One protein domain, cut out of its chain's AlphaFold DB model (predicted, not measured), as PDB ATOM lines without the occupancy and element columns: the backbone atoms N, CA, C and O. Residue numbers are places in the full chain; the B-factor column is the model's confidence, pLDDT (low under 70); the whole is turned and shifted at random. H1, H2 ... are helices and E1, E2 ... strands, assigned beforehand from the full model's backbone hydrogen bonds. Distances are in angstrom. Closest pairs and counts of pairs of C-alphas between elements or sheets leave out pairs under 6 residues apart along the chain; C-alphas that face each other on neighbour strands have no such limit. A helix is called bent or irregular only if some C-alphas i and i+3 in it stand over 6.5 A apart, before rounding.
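What this domain is: This is residues 130 to 256 of the 419 residues of an uncharacterized protein of Fusobacterium nucleatum subsp. polymorphum (UniProt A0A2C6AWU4). A seven-stranded sheet, curled like part of a barrel, wraps round the long helix H4, which fills its hollow side. Beyond the E3 edge of this curl a small group of helices, H1 to H3, makes one end of the elongated whole; H3 packs next to E3, and H1 lies farthest out. The printed part has 127 residues, running H1 H2 H3 E1 E2 E3 H4 E4 E5 E6 E7, a mixed class of helices and strands. The mixed sheet has the order E3 E2 E1 E4 E5 E6 E7, with E1 and E4 parallel and the other neighbours antiparallel. It is compact, with a radius of gyration of the C-alphas of 14.6 A and spans of 46 by 29 by 22 A.

Where its parts are: H1, residues 130 to 138, begins at C-alpha 130 (30.007, -46.278, 79.890) and is 11.8 A long. H2 is residues 147 to 150, and H3 is residues 154 to 164, 15.4 A. E1, residues 172 to 178, is 19.5 A long; E2 is 183 to 188 and E3 is 193 to 195. H4, residues 199 to 215, begins at C-alpha 199 (20.791, -72.989, 72.697) and is 24.7 A long. It is irregular, C-alphas 204 and 207 being 7.2 A apart, with a kink of 38 degrees near residue 206. E4, residues 225 to 231, is 19.8 A long; E5 is 234 to 239, E6 is 242 to 247, and E7, residues 250 to 254, ends at C-alpha 254 (-6.564, -65.692, 68.424).

How they stand to each other: E1 E2 E3 and E4 E5 E6 E7 are two meanders, each strand the antiparallel neighbour of the one before. N 175 and O 185 of the hairpin E1 and E2 are 2.9 A apart, and N 236 and O 229 of the hairpin E4 and E5 2.8 A. Between parallel E1 and E4, N 178 and O 228 are 2.8 A apart. The strongly twisted sheet curls round H4 in two layers, H4 on one face; its closest C-alphas to E7 are Ile 211 and Phe 251, 7.2 A. E3, H4 and E4 form a split strand-helix-strand unit, two strands of one sheet with a helix between them along the chain and E2 and E1 between them in the sheet; its crossover is left-handed. H3 is on the sheet at a height of 10.2 A, over E3; the C-alphas of Leu 160 and Phe 195 are closest, 6.8 A. H1 touches H3 at a steep tilt of 47 degrees, the closest C-alphas being Lys 132 and Tyr 161, 6.6 A. H2 only grazes the sheet. In H1 and H3 every O i to N i+4 pair is within hydrogen-bond range; in H4 11 of 13 are, and H2 is too short for one.

The domain as a whole: The C-alphas of Ile 130 and Leu 256, the two farthest apart, are 46.6 A apart. The printed part has no cut and no long link. Mean pLDDT of the printed part is 70.4; 59 residues are under 70, among them 130 to 155 and 241 to 256.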
ATOM      1  N   ILE A 130      31.078 -47.246  79.677       54.09
ATOM      2  CA  ILE A 130      30.007 -46.278  79.890       54.09
ATOM      3  C   ILE A 130      29.364 -45.948  78.551       54.09
ATOM      4  O   ILE A 130      28.151 -45.804  78.517       54.09
ATOM      5  N   ASP A 131      30.121 -45.929  77.452       61.19
ATOM      6  CA  ASP A 131      29.554 -45.691  76.122       61.19
ATOM      7  C   ASP A 131      28.611 -46.814  75.712       61.19
ATOM      8  O   ASP A 131      27.512 -46.536  75.246       61.19
ATOM      9  N   LYS A 132      28.972 -48.080  75.957       66.12
ATOM     10  CA  LYS A 132      28.043 -49.196  75.717       66.12
ATOM     11  C   LYS A 132      26.818 -49.137  76.616       66.12
ATOM     12  O   LYS A 132      25.738 -49.504  76.175       66.12
ATOM     13  N   ILE A 133      26.959 -48.717  77.872       61.16
ATOM     14  CA  ILE A 133      25.815 -48.587  78.787       61.16
ATOM     15  C   ILE A 133      24.909 -47.427  78.379       61.16
ATOM     16  O   ILE A 133      23.697 -47.608  78.350       61.16
ATOM     17  N   ILE A 134      25.480 -46.272  78.037       62.38
ATOM     18  CA  ILE A 134      24.747 -45.114  77.523       62.38
ATOM     19  C   ILE A 134      24.044 -45.494  76.222       62.38
ATOM     20  O   ILE A 134      22.859 -45.222  76.117       62.38
ATOM     21  N   ASP A 135      24.708 -46.190  75.292       65.62
ATOM     22  CA  ASP A 135      24.085 -46.669  74.047       65.62
ATOM     23  C   ASP A 135      22.960 -47.689  74.311       65.62
ATOM     24  O   ASP A 135      21.896 -47.653  73.695       65.62
ATOM     25  N   LEU A 136      23.143 -48.596  75.278       68.50
ATOM     26  CA  LEU A 136      22.086 -49.521  75.698       68.50
ATOM     27  C   LEU A 136      20.898 -48.790  76.351       68.50
ATOM     28  O   LEU A 136      19.757 -49.209  76.155       68.50
ATOM     29  N   HIS A 137      21.148 -47.724  77.117       65.38
ATOM     30  CA  HIS A 137      20.111 -46.866  77.697       65.38
ATOM     31  C   HIS A 137      19.445 -45.968  76.654       65.38
ATOM     32  O   HIS A 137      18.235 -45.797  76.718       65.38
ATOM     33  N   SER A 138      20.171 -45.449  75.662       64.75
ATOM     34  CA  SER A 138      19.590 -44.670  74.561       64.75
ATOM     35  C   SER A 138      18.746 -45.541  73.637       64.75
ATOM     36  O   SER A 138      17.784 -45.069  73.047       64.75
ATOM     37  N   LYS A 139      19.065 -46.837  73.546       65.69
ATOM     38  CA  LYS A 139      18.189 -47.856  72.951       65.69
ATOM     39  C   LYS A 139      17.103 -48.346  73.917       65.69
ATOM     40  O   LYS A 139      16.338 -49.236  73.559       65.69
ATOM     41  N   GLU A 140      17.048 -47.804  75.134       66.38
ATOM     42  CA  GLU A 140      16.097 -48.126  76.208       66.38
ATOM     43  C   GLU A 140      15.990 -49.644  76.492       66.38
ATOM     44  O   GLU A 140      14.930 -50.165  76.840       66.38
ATOM     45  N   LEU A 141      17.096 -50.384  76.330       66.81
ATOM     46  CA  LEU A 141      17.156 -51.844  76.508       66.81
ATOM     47  C   LEU A 141      17.366 -52.249  77.970       66.81
ATOM     48  O   LEU A 141      17.067 -53.376  78.364       66.81
ATOM     49  N   ILE A 142      17.902 -51.350  78.794       63.00
ATOM     50  CA  ILE A 142      18.110 -51.594  80.227       63.00
ATOM     51  C   ILE A 142      16.815 -51.349  81.025       63.00
ATOM     52  O   ILE A 142      16.680 -51.869  82.130       63.00
ATOM     53  N   ASP A 143      15.811 -50.686  80.450       58.78
ATOM     54  CA  ASP A 143      14.524 -50.415  81.115       58.78
ATOM     55  C   ASP A 143      13.493 -51.545  80.954       58.78
ATOM     56  O   ASP A 143      12.376 -51.474  81.476       58.78
ATOM     57  N   PHE A 144      13.860 -52.633  80.267       60.75
ATOM     58  CA  PHE A 144      13.102 -53.877  80.313       60.75
ATOM     59  C   PHE A 144      13.037 -54.376  81.760       60.75
ATOM     60  O   PHE A 144      14.061 -54.480  82.432       60.75
ATOM     61  N   GLU A 145      11.831 -54.705  82.230       54.41
ATOM     62  CA  GLU A 145      11.452 -54.897  83.647       54.41
ATOM     63  C   GLU A 145      12.373 -55.850  84.443       54.41
ATOM     64  O   GLU A 145      12.453 -55.764  85.663       54.41
ATOM     65  N   ASN A 146      13.124 -56.714  83.746       53.44
ATOM     66  CA  ASN A 146      14.040 -57.701  84.317       53.44
ATOM     67  C   ASN A 146      15.456 -57.654  83.701       53.44
ATOM     68  O   ASN A 146      16.187 -58.643  83.763       53.44
ATOM     69  N   SER A 147      15.883 -56.542  83.096       54.97
ATOM     70  CA  SER A 147      17.231 -56.401  82.514       54.97
ATOM     71  C   SER A 147      18.332 -56.767  83.521       54.97
ATOM     72  O   SER A 147      19.283 -57.463  83.168       54.97
ATOM     73  N   LYS A 148      18.147 -56.418  84.801       56.25
ATOM     74  CA  LYS A 148      19.030 -56.799  85.917       56.25
ATOM     75  C   LYS A 148      19.128 -58.317  86.117       56.25
ATOM     76  O   LYS A 148      20.222 -58.834  86.328       56.25
ATOM     77  N   ASP A 149      18.021 -59.050  85.990       57.22
ATOM     78  CA  ASP A 149      18.008 -60.514  86.132       57.22
ATOM     79  C   ASP A 149      18.645 -61.224  84.934       57.22
ATOM     80  O   ASP A 149      19.296 -62.265  85.084       57.22
ATOM     81  N   ILE A 150      18.492 -60.655  83.735       59.12
ATOM     82  CA  ILE A 150      19.117 -61.171  82.512       59.12
ATOM     83  C   ILE A 150      20.635 -60.887  82.550       59.12
ATOM     84  O   ILE A 150      21.459 -61.747  82.199       59.12
ATOM     85  N   ILE A 151      21.028 -59.710  83.042       63.09
ATOM     86  CA  ILE A 151      22.392 -59.175  83.030       63.09
ATOM     87  C   ILE A 151      23.044 -59.327  84.414       63.09
ATOM     88  O   ILE A 151      23.226 -58.378  85.166       63.09
ATOM     89  N   LYS A 152      23.480 -60.549  84.733       61.88
ATOM     90  CA  LYS A 152      24.184 -60.833  86.001       61.88
ATOM     91  C   LYS A 152      25.703 -60.596  85.959       61.88
ATOM     92  O   LYS A 152      26.363 -60.690  86.987       61.88
ATOM     93  N   ASN A 153      26.312 -60.355  84.786       64.94
ATOM     94  CA  ASN A 153      27.770 -60.173  84.671       64.94
ATOM     95  C   ASN A 153      28.228 -59.339  83.453       64.94
ATOM     96  O   ASN A 153      27.520 -59.211  82.456       64.94
ATOM     97  N   ARG A 154      29.480 -58.847  83.500       59.69
ATOM     98  CA  ARG A 154      30.112 -58.041  82.429       59.69
ATOM     99  C   ARG A 154      30.167 -58.752  81.071       59.69
ATOM    100  O   ARG A 154      29.951 -58.117  80.045       59.69
ATOM    101  N   LYS A 155      30.429 -60.067  81.042       66.31
ATOM    102  CA  LYS A 155      30.451 -60.838  79.782       66.31
ATOM    103  C   LYS A 155      29.084 -60.810  79.085       66.31
ATOM    104  O   LYS A 155      29.037 -60.782  77.860       66.31
ATOM    105  N   ARG A 156      27.985 -60.799  79.845       71.69
ATOM    106  CA  ARG A 156      26.623 -60.663  79.318       71.69
ATOM    107  C   ARG A 156      26.317 -59.246  78.838       71.69
ATOM    108  O   ARG A 156      25.669 -59.142  77.811       71.69
ATOM    109  N   ILE A 157      26.833 -58.197  79.489       70.12
ATOM    110  CA  ILE A 157      26.699 -56.802  79.009       70.12
ATOM    111  C   ILE A 157      27.283 -56.659  77.601       70.12
ATOM    112  O   ILE A 157      26.596 -56.197  76.699       70.12
ATOM    113  N   ASN A 158      28.514 -57.134  77.386       69.31
ATOM    114  CA  ASN A 158      29.138 -57.061  76.062       69.31
ATOM    115  C   ASN A 158      28.347 -57.858  75.017       69.31
ATOM    116  O   ASN A 158      28.116 -57.367  73.923       69.31
ATOM    117  N   LYS A 159      27.887 -59.068  75.362       77.81
ATOM    118  CA  LYS A 159      27.060 -59.876  74.455       77.81
ATOM    119  C   LYS A 159      25.715 -59.218  74.133       77.81
ATOM    120  O   LYS A 159      25.251 -59.360  73.011       77.81
ATOM    121  N   LEU A 160      25.098 -58.531  75.095       76.06
ATOM    122  CA  LEU A 160      23.852 -57.791  74.880       76.06
ATOM    123  C   LEU A 160      24.075 -56.599  73.951       76.06
ATOM    124  O   LEU A 160      23.267 -56.359  73.063       76.06
ATOM    125  N   TYR A 161      25.174 -55.876  74.155       75.19
ATOM    126  CA  TYR A 161      25.558 -54.778  73.283       75.19
ATOM    127  C   TYR A 161      25.770 -55.265  71.850       75.19
ATOM    128  O   TYR A 161      25.119 -54.753  70.952       75.19
ATOM    129  N   GLU A 162      26.581 -56.305  71.632       79.38
ATOM    130  CA  GLU A 162      26.768 -56.885  70.291       79.38
ATOM    131  C   GLU A 162      25.440 -57.359  69.678       79.38
ATOM    132  O   GLU A 162      25.171 -57.120  68.507       79.38
ATOM    133  N   PHE A 163      24.560 -57.956  70.487       82.75
ATOM    134  CA  PHE A 163      23.221 -58.371  70.064       82.75
ATOM    135  C   PHE A 163      22.325 -57.204  69.600       82.75
ATOM    136  O   PHE A 163      21.454 -57.412  68.752       82.75
ATOM    137  N   ALA A 164      22.522 -55.998  70.141       75.56
ATOM    138  CA  ALA A 164      21.659 -54.838  69.919       75.56
ATOM    139  C   ALA A 164      22.331 -53.656  69.194       75.56
ATOM    140  O   ALA A 164      21.695 -52.628  68.957       75.56
ATOM    141  N   LYS A 165      23.620 -53.753  68.853       77.00
ATOM    142  CA  LYS A 165      24.414 -52.637  68.315       77.00
ATOM    143  C   LYS A 165      23.815 -52.058  67.027       77.00
ATOM    144  O   LYS A 165      23.799 -50.844  66.863       77.00
ATOM    145  N   GLU A 166      23.258 -52.915  66.174       77.75
ATOM    146  CA  GLU A 166      22.810 -52.585  64.807       77.75
ATOM    147  C   GLU A 166      21.295 -52.770  64.597       77.75
ATOM    148  O   GLU A 166      20.804 -52.905  63.470       77.75
ATOM    149  N   THR A 167      20.544 -52.862  65.693       75.69
ATOM    150  CA  THR A 167      19.114 -53.197  65.694       75.69
ATOM    151  C   THR A 167      18.333 -52.078  66.364       75.69
ATOM    152  O   THR A 167      18.758 -51.564  67.401       75.69
ATOM    153  N   LYS A 168      17.208 -51.682  65.765       76.94
ATOM    154  CA  LYS A 168      16.335 -50.667  66.362       76.94
ATOM    155  C   LYS A 168      15.600 -51.263  67.561       76.94
ATOM    156  O   LYS A 168      15.336 -52.463  67.596       76.94
ATOM    157  N   LYS A 169      15.255 -50.442  68.552       72.06
ATOM    158  CA  LYS A 169      14.618 -50.922  69.788       72.06
ATOM    159  C   LYS A 169      13.332 -51.704  69.511       72.06
ATOM    160  O   LYS A 169      13.091 -52.733  70.132       72.06
ATOM    161  N   GLU A 170      12.518 -51.229  68.576       72.88
ATOM    162  CA  GLU A 170      11.223 -51.819  68.228       72.88
ATOM    163  C   GLU A 170      11.363 -53.220  67.622       72.88
ATOM    164  O   GLU A 170      10.422 -54.007  67.657       72.88
ATOM    165  N   GLU A 171      12.546 -53.546  67.101       81.38
ATOM    166  CA  GLU A 171      12.892 -54.864  66.571       81.38
ATOM    167  C   GLU A 171      13.369 -55.821  67.680       81.38
ATOM    168  O   GLU A 171      13.645 -56.987  67.404       81.38
ATOM    169  N   ILE A 172      13.473 -55.361  68.934       84.44
ATOM    170  CA  ILE A 172      13.835 -56.181  70.091       84.44
ATOM    171  C   ILE A 172      12.603 -56.391  70.975       84.44
ATOM    172  O   ILE A 172      11.959 -55.455  71.457       84.44
ATOM    173  N   ILE A 173      12.289 -57.661  71.212       84.69
ATOM    174  CA  ILE A 173      11.092 -58.095  71.928       84.69
ATOM    175  C   ILE A 173      11.493 -58.855  73.185       84.69
ATOM    176  O   ILE A 173      12.336 -59.754  73.138       84.69
ATOM    177  N   GLN A 174      10.863 -58.522  74.311       84.75
ATOM    178  CA  GLN A 174      11.035 -59.232  75.568       84.75
ATOM    179  C   GLN A 174       9.974 -60.326  75.710       84.75
ATOM    180  O   GLN A 174       8.768 -60.078  75.711       84.75
ATOM    181  N   PHE A 175      10.429 -61.550  75.941       85.81
ATOM    182  CA  PHE A 175       9.562 -62.670  76.276       85.81
ATOM    183  C   PHE A 175       9.745 -63.058  77.741       85.81
ATOM    184  O   PHE A 175      10.868 -63.107  78.254       85.81
ATOM    185  N   LYS A 176       8.634 -63.351  78.420       86.31
ATOM    186  CA  LYS A 176       8.626 -63.939  79.763       86.31
ATOM    187  C   LYS A 176       7.962 -65.306  79.701       86.31
ATOM    188  O   LYS A 176       6.762 -65.412  79.485       86.31
ATOM    189  N   TYR A 177       8.756 -66.336  79.922       83.88
ATOM    190  CA  TYR A 177       8.345 -67.726  79.903       83.88
ATOM    191  C   TYR A 177       7.957 -68.186  81.314       83.88
ATOM    192  O   TYR A 177       8.815 -68.249  82.199       83.88
ATOM    193  N   ILE A 178       6.672 -68.462  81.530       75.00
ATOM    194  CA  ILE A 178       6.082 -68.791  82.831       75.00
ATOM    195  C   ILE A 178       6.000 -70.319  82.965       75.00
ATOM    196  O   ILE A 178       5.048 -70.960  82.535       75.00
ATOM    197  N   GLU A 179       7.035 -70.895  83.570       68.38
ATOM    198  CA  GLU A 179       7.113 -72.290  84.031       68.38
ATOM    199  C   GLU A 179       7.760 -72.308  85.431       68.38
ATOM    200  O   GLU A 179       8.051 -71.239  85.974       68.38
ATOM    201  N   LYS A 180       8.039 -73.494  86.008       55.75
ATOM    202  CA  LYS A 180       8.630 -73.692  87.356       55.75
ATOM    203  C   LYS A 180       9.766 -72.717  87.733       55.75
ATOM    204  O   LYS A 180       9.931 -72.446  88.914       55.75
ATOM    205  N   ASN A 181      10.507 -72.170  86.761       58.12
ATOM    206  CA  ASN A 181      11.658 -71.288  86.984       58.12
ATOM    207  C   ASN A 181      11.573 -69.878  86.355       58.12
ATOM    208  O   ASN A 181      12.591 -69.195  86.360       58.12
ATOM    209  N   ASN A 182      10.419 -69.433  85.829       69.69
ATOM    210  CA  ASN A 182      10.190 -68.087  85.258       69.69
ATOM    211  C   ASN A 182      11.399 -67.471  84.510       69.69
ATOM    212  O   ASN A 182      12.184 -66.711  85.082       69.69
ATOM    213  N   TYR A 183      11.531 -67.730  83.209       77.12
ATOM    214  CA  TYR A 183      12.653 -67.212  82.417       77.12
ATOM    215  C   TYR A 183      12.281 -65.932  81.668       77.12
ATOM    216  O   TYR A 183      11.200 -65.835  81.094       77.12
ATOM    217  N   VAL A 184      13.192 -64.960  81.616       80.69
ATOM    218  CA  VAL A 184      13.049 -63.765  80.770       80.69
ATOM    219  C   VAL A 184      14.188 -63.723  79.764       80.69
ATOM    220  O   VAL A 184      15.344 -63.947  80.122       80.69
ATOM    221  N   PHE A 185      13.862 -63.447  78.505       86.88
ATOM    222  CA  PHE A 185      14.827 -63.375  77.414       86.88
ATOM    223  C   PHE A 185      14.430 -62.318  76.382       86.88
ATOM    224  O   PHE A 185      13.287 -61.862  76.352       86.88
ATOM    225  N   LEU A 186      15.392 -61.938  75.543       87.38
ATOM    226  CA  LEU A 186      15.184 -61.011  74.433       87.38
ATOM    227  C   LEU A 186      15.300 -61.755  73.105       87.38
ATOM    228  O   LEU A 186      16.138 -62.650  72.957       87.38
ATOM    229  N   TYR A 187      14.483 -61.352  72.142       89.00
ATOM    230  CA  TYR A 187      14.530 -61.816  70.764       89.00
ATOM    231  C   TYR A 187      14.707 -60.618  69.834       89.00
ATOM    232  O   TYR A 187      14.001 -59.620  69.968       89.00
ATOM    233  N   ASN A 188      15.664 -60.715  68.918       88.06
ATOM    234  CA  ASN A 188      15.921 -59.715  67.891       88.06
ATOM    235  C   ASN A 188      15.241 -60.177  66.601       88.06
ATOM    236  O   ASN A 188      15.660 -61.171  66.010       88.06
ATOM    237  N   VAL A 189      14.202 -59.455  66.186       85.56
ATOM    238  CA  VAL A 189      13.377 -59.766  65.012       85.56
ATOM    239  C   VAL A 189      14.178 -59.632  63.721       85.56
ATOM    240  O   VAL A 189      14.079 -60.495  62.854       85.56
ATOM    241  N   LYS A 190      15.019 -58.596  63.613       84.44
ATOM    242  CA  LYS A 190      15.841 -58.331  62.426       84.44
ATOM    243  C   LYS A 190      16.857 -59.446  62.186       84.44
ATOM    244  O   LYS A 190      16.960 -59.974  61.084       84.44
ATOM    245  N   ASN A 191      17.575 -59.834  63.237       85.06
ATOM    246  CA  ASN A 191      18.668 -60.802  63.142       85.06
ATOM    247  C   ASN A 191      18.235 -62.240  63.476       85.06
ATOM    248  O   ASN A 191      19.057 -63.152  63.420       85.06
ATOM    249  N   LYS A 192      16.974 -62.459  63.871       87.94
ATOM    250  CA  LYS A 192      16.415 -63.750  64.324       87.94
ATOM    251  C   LYS A 192      17.265 -64.453  65.394       87.94
ATOM    252  O   LYS A 192      17.462 -65.674  65.359       87.94
ATOM    253  N   THR A 193      17.796 -63.681  66.343       88.75
ATOM    254  CA  THR A 193      18.701 -64.156  67.408       88.75
ATOM    255  C   THR A 193      18.101 -63.976  68.799       88.75
ATOM    256  O   THR A 193      17.181 -63.189  69.007       88.75
ATOM    257  N   PHE A 194      18.644 -64.712  69.773       89.12
ATOM    258  CA  PHE A 194      18.196 -64.703  71.165       89.12
ATOM    259  C   PHE A 194      19.284 -64.200  72.110       89.12
ATOM    260  O   PHE A 194      20.463 -64.521  71.948       89.12
ATOM    261  N   PHE A 195      18.871 -63.526  73.180       86.25
ATOM    262  CA  PHE A 195      19.727 -63.185  74.308       86.25
ATOM    263  C   PHE A 195      19.096 -63.633  75.632       86.25
ATOM    264  O   PHE A 195      17.915 -63.413  75.879       86.25
ATOM    265  N   GLY A 196      19.890 -64.258  76.506       81.19
ATOM    266  CA  GLY A 196      19.432 -64.731  77.821       81.19
ATOM    267  C   GLY A 196      18.829 -66.143  77.846       81.19
ATOM    268  O   GLY A 196      18.468 -66.614  78.921       81.19
ATOM    269  N   LEU A 197      18.788 -66.849  76.709       83.19
ATOM    270  CA  LEU A 197      18.238 -68.206  76.574       83.19
ATOM    271  C   LEU A 197      19.325 -69.233  76.201       83.19
ATOM    272  O   LEU A 197      20.266 -68.888  75.488       83.19
ATOM    273  N   ASN A 198      19.210 -70.495  76.633       81.44
ATOM    274  CA  ASN A 198      20.154 -71.554  76.236       81.44
ATOM    275  C   ASN A 198      19.882 -72.070  74.802       81.44
ATOM    276  O   ASN A 198      18.750 -72.013  74.328       81.44
ATOM    277  N   ASN A 199      20.898 -72.609  74.117       80.88
ATOM    278  CA  ASN A 199      20.791 -72.989  72.697       80.88
ATOM    279  C   ASN A 199      19.717 -74.056  72.413       80.88
ATOM    280  O   ASN A 199      19.025 -73.978  71.399       80.88
ATOM    281  N   ASN A 200      19.548 -75.045  73.297       77.62
ATOM    282  CA  ASN A 200      18.552 -76.106  73.095       77.62
ATOM    283  C   ASN A 200      17.122 -75.557  73.153       77.62
ATOM    284  O   ASN A 200      16.263 -75.957  72.371       77.62
ATOM    285  N   PHE A 201      16.874 -74.612  74.056       78.25
ATOM    286  CA  PHE A 201      15.573 -73.987  74.231       78.25
ATOM    287  C   PHE A 201      15.292 -72.938  73.148       78.25
ATOM    288  O   PHE A 201      14.155 -72.812  72.701       78.25
ATOM    289  N   GLN A 202      16.336 -72.275  72.633       85.00
ATOM    290  CA  GLN A 202      16.229 -71.402  71.456       85.00
ATOM    291  C   GLN A 202      15.677 -72.163  70.250       85.00
ATOM    292  O   GLN A 202      14.710 -71.712  69.644       85.00
ATOM    293  N   LYS A 203      16.231 -73.346  69.938       82.50
ATOM    294  CA  LYS A 203      15.755 -74.173  68.814       82.50
ATOM    295  C   LYS A 203      14.270 -74.525  68.941       82.50
ATOM    296  O   LYS A 203      13.548 -74.442  67.957       82.50
ATOM    297  N   LYS A 204      13.801 -74.857  70.150       79.44
ATOM    298  CA  LYS A 204      12.392 -75.210  70.402       79.44
ATOM    299  C   LYS A 204      11.417 -74.041  70.224       79.44
ATOM    300  O   LYS A 204      10.267 -74.270  69.845       79.44
ATOM    301  N   LEU A 205      11.841 -72.819  70.551       84.12
ATOM    302  CA  LEU A 205      10.976 -71.636  70.540       84.12
ATOM    303  C   LEU A 205      11.055 -70.826  69.245       84.12
ATOM    304  O   LEU A 205      10.093 -70.128  68.937       84.12
ATOM    305  N   LYS A 206      12.159 -70.916  68.494       87.75
ATOM    306  CA  LYS A 206      12.414 -70.079  67.312       87.75
ATOM    307  C   LYS A 206      11.275 -70.109  66.299       87.75
ATOM    308  O   LYS A 206      10.719 -69.058  66.013       87.75
ATOM    309  N   GLU A 207      10.882 -71.292  65.835       82.88
ATOM    310  CA  GLU A 207       9.802 -71.424  64.847       82.88
ATOM    311  C   GLU A 207       8.469 -70.867  65.368       82.88
ATOM    312  O   GLU A 207       7.783 -70.143  64.658       82.88
ATOM    313  N   LYS A 208       8.129 -71.122  66.638       82.31
ATOM    314  CA  LYS A 208       6.878 -70.636  67.246       82.31
ATOM    315  C   LYS A 208       6.840 -69.116  67.348       82.31
ATOM    316  O   LYS A 208       5.818 -68.509  67.053       82.31
ATOM    317  N   ILE A 209       7.953 -68.513  67.769       87.81
ATOM    318  CA  ILE A 209       8.096 -67.058  67.852       87.81
ATOM    319  C   ILE A 209       7.998 -66.448  66.457       87.81
ATOM    320  O   ILE A 209       7.281 -65.475  66.289       87.81
ATOM    321  N   GLU A 210       8.657 -67.017  65.448       86.25
ATOM    322  CA  GLU A 210       8.574 -66.492  64.081       86.25
ATOM    323  C   GLU A 210       7.128 -66.520  63.560       86.25
ATOM    324  O   GLU A 210       6.614 -65.481  63.152       86.25
ATOM    325  N   ILE A 211       6.418 -67.642  63.722       77.25
ATOM    326  CA  ILE A 211       5.001 -67.762  63.338       77.25
ATOM    327  C   ILE A 211       4.112 -66.790  64.134       77.25
ATOM    328  O   ILE A 211       3.186 -66.195  63.583       77.25
ATOM    329  N   PHE A 212       4.370 -66.620  65.434       83.19
ATOM    330  CA  PHE A 212       3.659 -65.656  66.278       83.19
ATOM    331  C   PHE A 212       3.798 -64.228  65.738       83.19
ATOM    332  O   PHE A 212       2.808 -63.510  65.610       83.19
ATOM    333  N   LEU A 213       5.027 -63.828  65.410       84.50
ATOM    334  CA  LEU A 213       5.353 -62.478  64.960       84.50
ATOM    335  C   LEU A 213       4.834 -62.181  63.550       84.50
ATOM    336  O   LEU A 213       4.484 -61.040  63.272       84.50
ATOM    337  N   GLU A 214       4.733 -63.186  62.679       80.50
ATOM    338  CA  GLU A 214       4.105 -63.041  61.358       80.50
ATOM    339  C   GLU A 214       2.599 -62.776  61.453       80.50
ATOM    340  O   GLU A 214       2.034 -62.051  60.633       80.50
ATOM    341  N   LYS A 215       1.932 -63.351  62.460       71.38
ATOM    342  CA  LYS A 215       0.473 -63.266  62.601       71.38
ATOM    343  C   LYS A 215      -0.011 -62.020  63.325       71.38
ATOM    344  O   LYS A 215      -1.193 -61.695  63.235       71.38
ATOM    345  N   ILE A 216       0.866 -61.325  64.043       72.81
ATOM    346  CA  ILE A 216       0.470 -60.251  64.951       72.81
ATOM    347  C   ILE A 216       1.189 -58.970  64.579       72.81
ATOM    348  O   ILE A 216       2.414 -58.906  64.524       72.81
ATOM    349  N   LYS A 217       0.417 -57.895  64.418       70.94
ATOM    350  CA  LYS A 217       0.983 -56.549  64.357       70.94
ATOM    351  C   LYS A 217       1.353 -56.105  65.767       70.94
ATOM    352  O   LYS A 217       0.486 -55.724  66.551       70.94
ATOM    353  N   ILE A 218       2.643 -56.155  66.085       71.69
ATOM    354  CA  ILE A 218       3.150 -55.642  67.358       71.69
ATOM    355  C   ILE A 218       2.957 -54.130  67.395       71.69
ATOM    356  O   ILE A 218       3.417 -53.397  66.520       71.69
ATOM    357  N   ASN A 219       2.277 -53.671  68.439       67.19
ATOM    358  CA  ASN A 219       2.172 -52.263  68.759       67.19
ATOM    359  C   ASN A 219       3.500 -51.788  69.364       67.19
ATOM    360  O   ASN A 219       3.893 -52.255  70.432       67.19
ATOM    361  N   LYS A 220       4.162 -50.850  68.679       65.19
ATOM    362  CA  LYS A 220       5.472 -50.297  69.056       65.19
ATOM    363  C   LYS A 220       5.442 -49.511  70.373       65.19
ATOM    364  O   LYS A 220       6.450 -49.478  71.072       65.19
ATOM    365  N   ASP A 221       4.287 -48.952  70.737       58.03
ATOM    366  CA  ASP A 221       4.134 -48.069  71.901       58.03
ATOM    367  C   ASP A 221       3.779 -48.834  73.182       58.03
ATOM    368  O   ASP A 221       4.047 -48.385  74.300       58.03
ATOM    369  N   LYS A 222       3.186 -50.027  73.051       57.16
ATOM    370  CA  LYS A 222       2.863 -50.879  74.199       57.16
ATOM    371  C   LYS A 222       3.965 -51.908  74.389       57.16
ATOM    372  O   LYS A 222       4.032 -52.879  73.642       57.16
ATOM    373  N   LYS A 223       4.792 -51.659  75.420       58.25
ATOM    374  CA  LYS A 223       5.934 -52.470  75.887       58.25
ATOM    375  C   LYS A 223       5.864 -53.905  75.358       58.25
ATOM    376  O   LYS A 223       4.974 -54.651  75.760       58.25
ATOM    377  N   ASN A 224       6.824 -54.249  74.495       61.62
ATOM    378  CA  ASN A 224       7.056 -55.535  73.823       61.62
ATOM    379  C   ASN A 224       7.247 -56.704  74.804       61.62
ATOM    380  O   ASN A 224       8.297 -57.342  74.813       61.62
ATOM    381  N   LYS A 225       6.275 -56.955  75.676       71.69
ATOM    382  CA  LYS A 225       6.305 -57.998  76.684       71.69
ATOM    383  C   LYS A 225       5.247 -59.018  76.327       71.69
ATOM    384  O   LYS A 225       4.052 -58.766  76.453       71.69
ATOM    385  N   ILE A 226       5.720 -60.173  75.896       80.44
ATOM    386  CA  ILE A 226       4.866 -61.302  75.564       80.44
ATOM    387  C   ILE A 226       5.101 -62.373  76.616       80.44
ATOM    388  O   ILE A 226       6.244 -62.755  76.893       80.44
ATOM    389  N   LEU A 227       4.022 -62.826  77.246       81.69
ATOM    390  CA  LEU A 227       4.098 -63.958  78.164       81.69
ATOM    391  C   LEU A 227       3.997 -65.238  77.346       81.69
ATOM    392  O   LEU A 227       3.216 -65.291  76.406       81.69
ATOM    393  N   ILE A 228       4.763 -66.260  77.696       82.25
ATOM    394  CA  ILE A 228       4.645 -67.591  77.108       82.25
ATOM    395  C   ILE A 228       4.356 -68.562  78.242       82.25
ATOM    396  O   ILE A 228       5.160 -68.681  79.165       82.25
ATOM    397  N   ASN A 229       3.244 -69.277  78.139       73.56
ATOM    398  CA  ASN A 229       2.903 -70.396  79.010       73.56
ATOM    399  C   ASN A 229       3.021 -71.691  78.207       73.56
ATOM    400  O   ASN A 229       2.605 -71.717  77.049       73.56
ATOM    401  N   GLN A 230       3.535 -72.761  78.808       68.12
ATOM    402  CA  GLN A 230       3.511 -74.096  78.208       68.12
ATOM    403  C   GLN A 230       2.746 -75.063  79.117       68.12
ATOM    404  O   GLN A 230       2.912 -75.059  80.335       68.12
ATOM    405  N   SER A 231       1.902 -75.896  78.514       56.22
ATOM    406  CA  SER A 231       1.240 -77.026  79.164       56.22
ATOM    407  C   SER A 231       1.260 -78.202  78.192       56.22
ATOM    408  O   SER A 231       0.642 -78.138  77.132       56.22
ATOM    409  N   ASN A 232       2.012 -79.255  78.522       58.47
ATOM    410  CA  ASN A 232       2.303 -80.370  77.611       58.47
ATOM    411  C   ASN A 232       2.866 -79.856  76.268       58.47
ATOM    412  O   ASN A 232       3.831 -79.092  76.268       58.47
ATOM    413  N   ASP A 233       2.261 -80.232  75.141       54.50
ATOM    414  CA  ASP A 233       2.660 -79.794  73.796       54.50
ATOM    415  C   ASP A 233       2.038 -78.447  73.368       54.50
ATOM    416  O   ASP A 233       2.280 -77.974  72.251       54.50
ATOM    417  N   PHE A 234       1.265 -77.800  74.246       53.62
ATOM    418  CA  PHE A 234       0.638 -76.508  73.978       53.62
ATOM    419  C   PHE A 234       1.490 -75.348  74.486       53.62
ATOM    420  O   PHE A 234       1.896 -75.330  75.647       53.62
ATOM    421  N   TYR A 235       1.675 -74.330  73.643       64.75
ATOM    422  CA  TYR A 235       2.228 -73.032  74.033       64.75
ATOM    423  C   TYR A 235       1.160 -71.953  73.888       64.75
ATOM    424  O   TYR A 235       0.483 -71.880  72.874       64.75
ATOM    425  N   THR A 236       1.013 -71.079  74.874       70.38
ATOM    426  CA  THR A 236       0.122 -69.916  74.808       70.38
ATOM    427  C   THR A 236       0.946 -68.654  74.955       70.38
ATOM    428  O   THR A 236       1.582 -68.443  75.986       70.38
ATOM    429  N   PHE A 237       0.931 -67.817  73.926       76.56
ATOM    430  CA  PHE A 237       1.548 -66.503  73.936       76.56
ATOM    431  C   PHE A 237       0.485 -65.478  74.331       76.56
ATOM    432  O   PHE A 237      -0.589 -65.452  73.743       76.56
ATOM    433  N   VAL A 238       0.757 -64.638  75.322       75.00
ATOM    434  CA  VAL A 238      -0.174 -63.606  75.789       75.00
ATOM    435  C   VAL A 238       0.389 -62.239  75.444       75.00
ATOM    436  O   VAL A 238       1.480 -61.884  75.902       75.00
ATOM    437  N   TYR A 239      -0.357 -61.466  74.657       76.75
ATOM    438  CA  TYR A 239       0.014 -60.116  74.240       76.75
ATOM    439  C   TYR A 239      -1.211 -59.200  74.252       76.75
ATOM    440  O   TYR A 239      -2.245 -59.538  73.689       76.75
ATOM    441  N   LEU A 240      -1.112 -58.048  74.928       73.00
ATOM    442  CA  LEU A 240      -2.204 -57.068  75.079       73.00
ATOM    443  C   LEU A 240      -3.538 -57.649  75.592       73.00
ATOM    444  O   LEU A 240      -4.604 -57.154  75.245       73.00
ATOM    445  N   GLY A 241      -3.482 -58.687  76.432       65.12
ATOM    446  CA  GLY A 241      -4.672 -59.374  76.953       65.12
ATOM    447  C   GLY A 241      -5.254 -60.435  76.012       65.12
ATOM    448  O   GLY A 241      -6.177 -61.142  76.404       65.12
ATOM    449  N   ASN A 242      -4.690 -60.597  74.812       61.91
ATOM    450  CA  ASN A 242      -5.063 -61.644  73.869       61.91
ATOM    451  C   ASN A 242      -4.185 -62.881  74.058       61.91
ATOM    452  O   ASN A 242      -2.968 -62.769  74.221       61.91
ATOM    453  N   ASN A 243      -4.812 -64.055  73.981       62.06
ATOM    454  CA  ASN A 243      -4.141 -65.350  74.009       62.06
ATOM    455  C   ASN A 243      -3.979 -65.890  72.584       62.06
ATOM    456  O   ASN A 243      -4.951 -65.977  71.829       62.06
ATOM    457  N   TYR A 244      -2.758 -66.296  72.266       67.12
ATOM    458  CA  TYR A 244      -2.332 -66.846  70.989       67.12
ATOM    459  C   TYR A 244      -1.812 -68.258  71.219       67.12
ATOM    460  O   TYR A 244      -0.714 -68.453  71.750       67.12
ATOM    461  N   SER A 245      -2.625 -69.247  70.868       57.62
ATOM    462  CA  SER A 245      -2.347 -70.640  71.207       57.62
ATOM    463  C   SER A 245      -1.668 -71.374  70.058       57.62
ATOM    464  O   SER A 245      -2.065 -71.270  68.896       57.62
ATOM    465  N   PHE A 246      -0.662 -72.160  70.414       54.12
ATOM    466  CA  PHE A 246       0.097 -73.044  69.551       54.12
ATOM    467  C   PHE A 246      -0.017 -74.463  70.075       54.12
ATOM    468  O   PHE A 246       0.067 -74.693  71.283       54.12
ATOM    469  N   PHE A 247      -0.124 -75.410  69.157       45.06
ATOM    470  CA  PHE A 247       0.069 -76.817  69.444       45.06
ATOM    471  C   PHE A 247       1.273 -77.308  68.644       45.06
ATOM    472  O   PHE A 247       1.300 -77.187  67.415       45.06
ATOM    473  N   LYS A 248       2.308 -77.802  69.335       53.47
ATOM    474  CA  LYS A 248       3.656 -77.914  68.759       53.47
ATOM    475  C   LYS A 248       4.002 -76.610  68.031       53.47
ATOM    476  O   LYS A 248       3.955 -75.558  68.659       53.47
ATOM    477  N   ASN A 249       4.329 -76.650  66.739       50.38
ATOM    478  CA  ASN A 249       4.697 -75.467  65.956       50.38
ATOM    479  C   ASN A 249       3.522 -74.889  65.145       50.38
ATOM    480  O   ASN A 249       3.706 -73.921  64.417       50.38
ATOM    481  N   PHE A 250       2.311 -75.434  65.280       47.28
ATOM    482  CA  PHE A 250       1.137 -74.956  64.556       47.28
ATOM    483  C   PHE A 250       0.383 -73.908  65.371       47.28
ATOM    484  O   PHE A 250      -0.002 -74.152  66.514       47.28
ATOM    485  N   PHE A 251       0.151 -72.737  64.780       49.12
ATOM    486  CA  PHE A 251      -0.708 -71.709  65.366       49.12
ATOM    487  C   PHE A 251      -2.176 -72.100  65.207       49.12
ATOM    488  O   PHE A 251      -2.645 -72.248  64.077       49.12
ATOM    489  N   ILE A 252      -2.895 -72.199  66.321       50.59
ATOM    490  CA  ILE A 252      -4.289 -72.639  66.343       50.59
ATOM    491  C   ILE A 252      -5.246 -71.443  66.284       50.59
ATOM    492  O   ILE A 252      -6.199 -71.495  65.510       50.59
ATOM    493  N   HIS A 253      -5.041 -70.372  67.074       49.72
ATOM    494  CA  HIS A 253      -6.075 -69.327  67.201       49.72
ATOM    495  C   HIS A 253      -5.654 -68.001  67.886       49.72
ATOM    496  O   HIS A 253      -4.723 -67.979  68.693       49.72
ATOM    497  N   GLU A 254      -6.434 -66.934  67.630       43.91
ATOM    498  CA  GLU A 254      -6.564 -65.692  68.424       43.91
ATOM    499  C   GLU A 254      -7.815 -65.769  69.327       43.91
ATOM    500  O   GLU A 254      -8.932 -65.591  68.856       43.91
ATOM    501  N   GLN A 255      -7.632 -66.058  70.620       41.19
ATOM    502  CA  GLN A 255      -8.644 -66.156  71.695       41.19
ATOM    503  C   GLN A 255      -9.548 -67.409  71.756       41.19
ATOM    504  O   GLN A 255     -10.558 -67.524  71.069       41.19
ATOM    505  N   LEU A 256      -9.246 -68.274  72.730       40.44
ATOM    506  CA  LEU A 256     -10.239 -68.994  73.534       40.44
ATOM    507  C   LEU A 256     -10.242 -68.351  74.929       40.44
ATOM    508  O   LEU A 256      -9.181 -67.998  75.455       40.44
TER     509      LEU A 256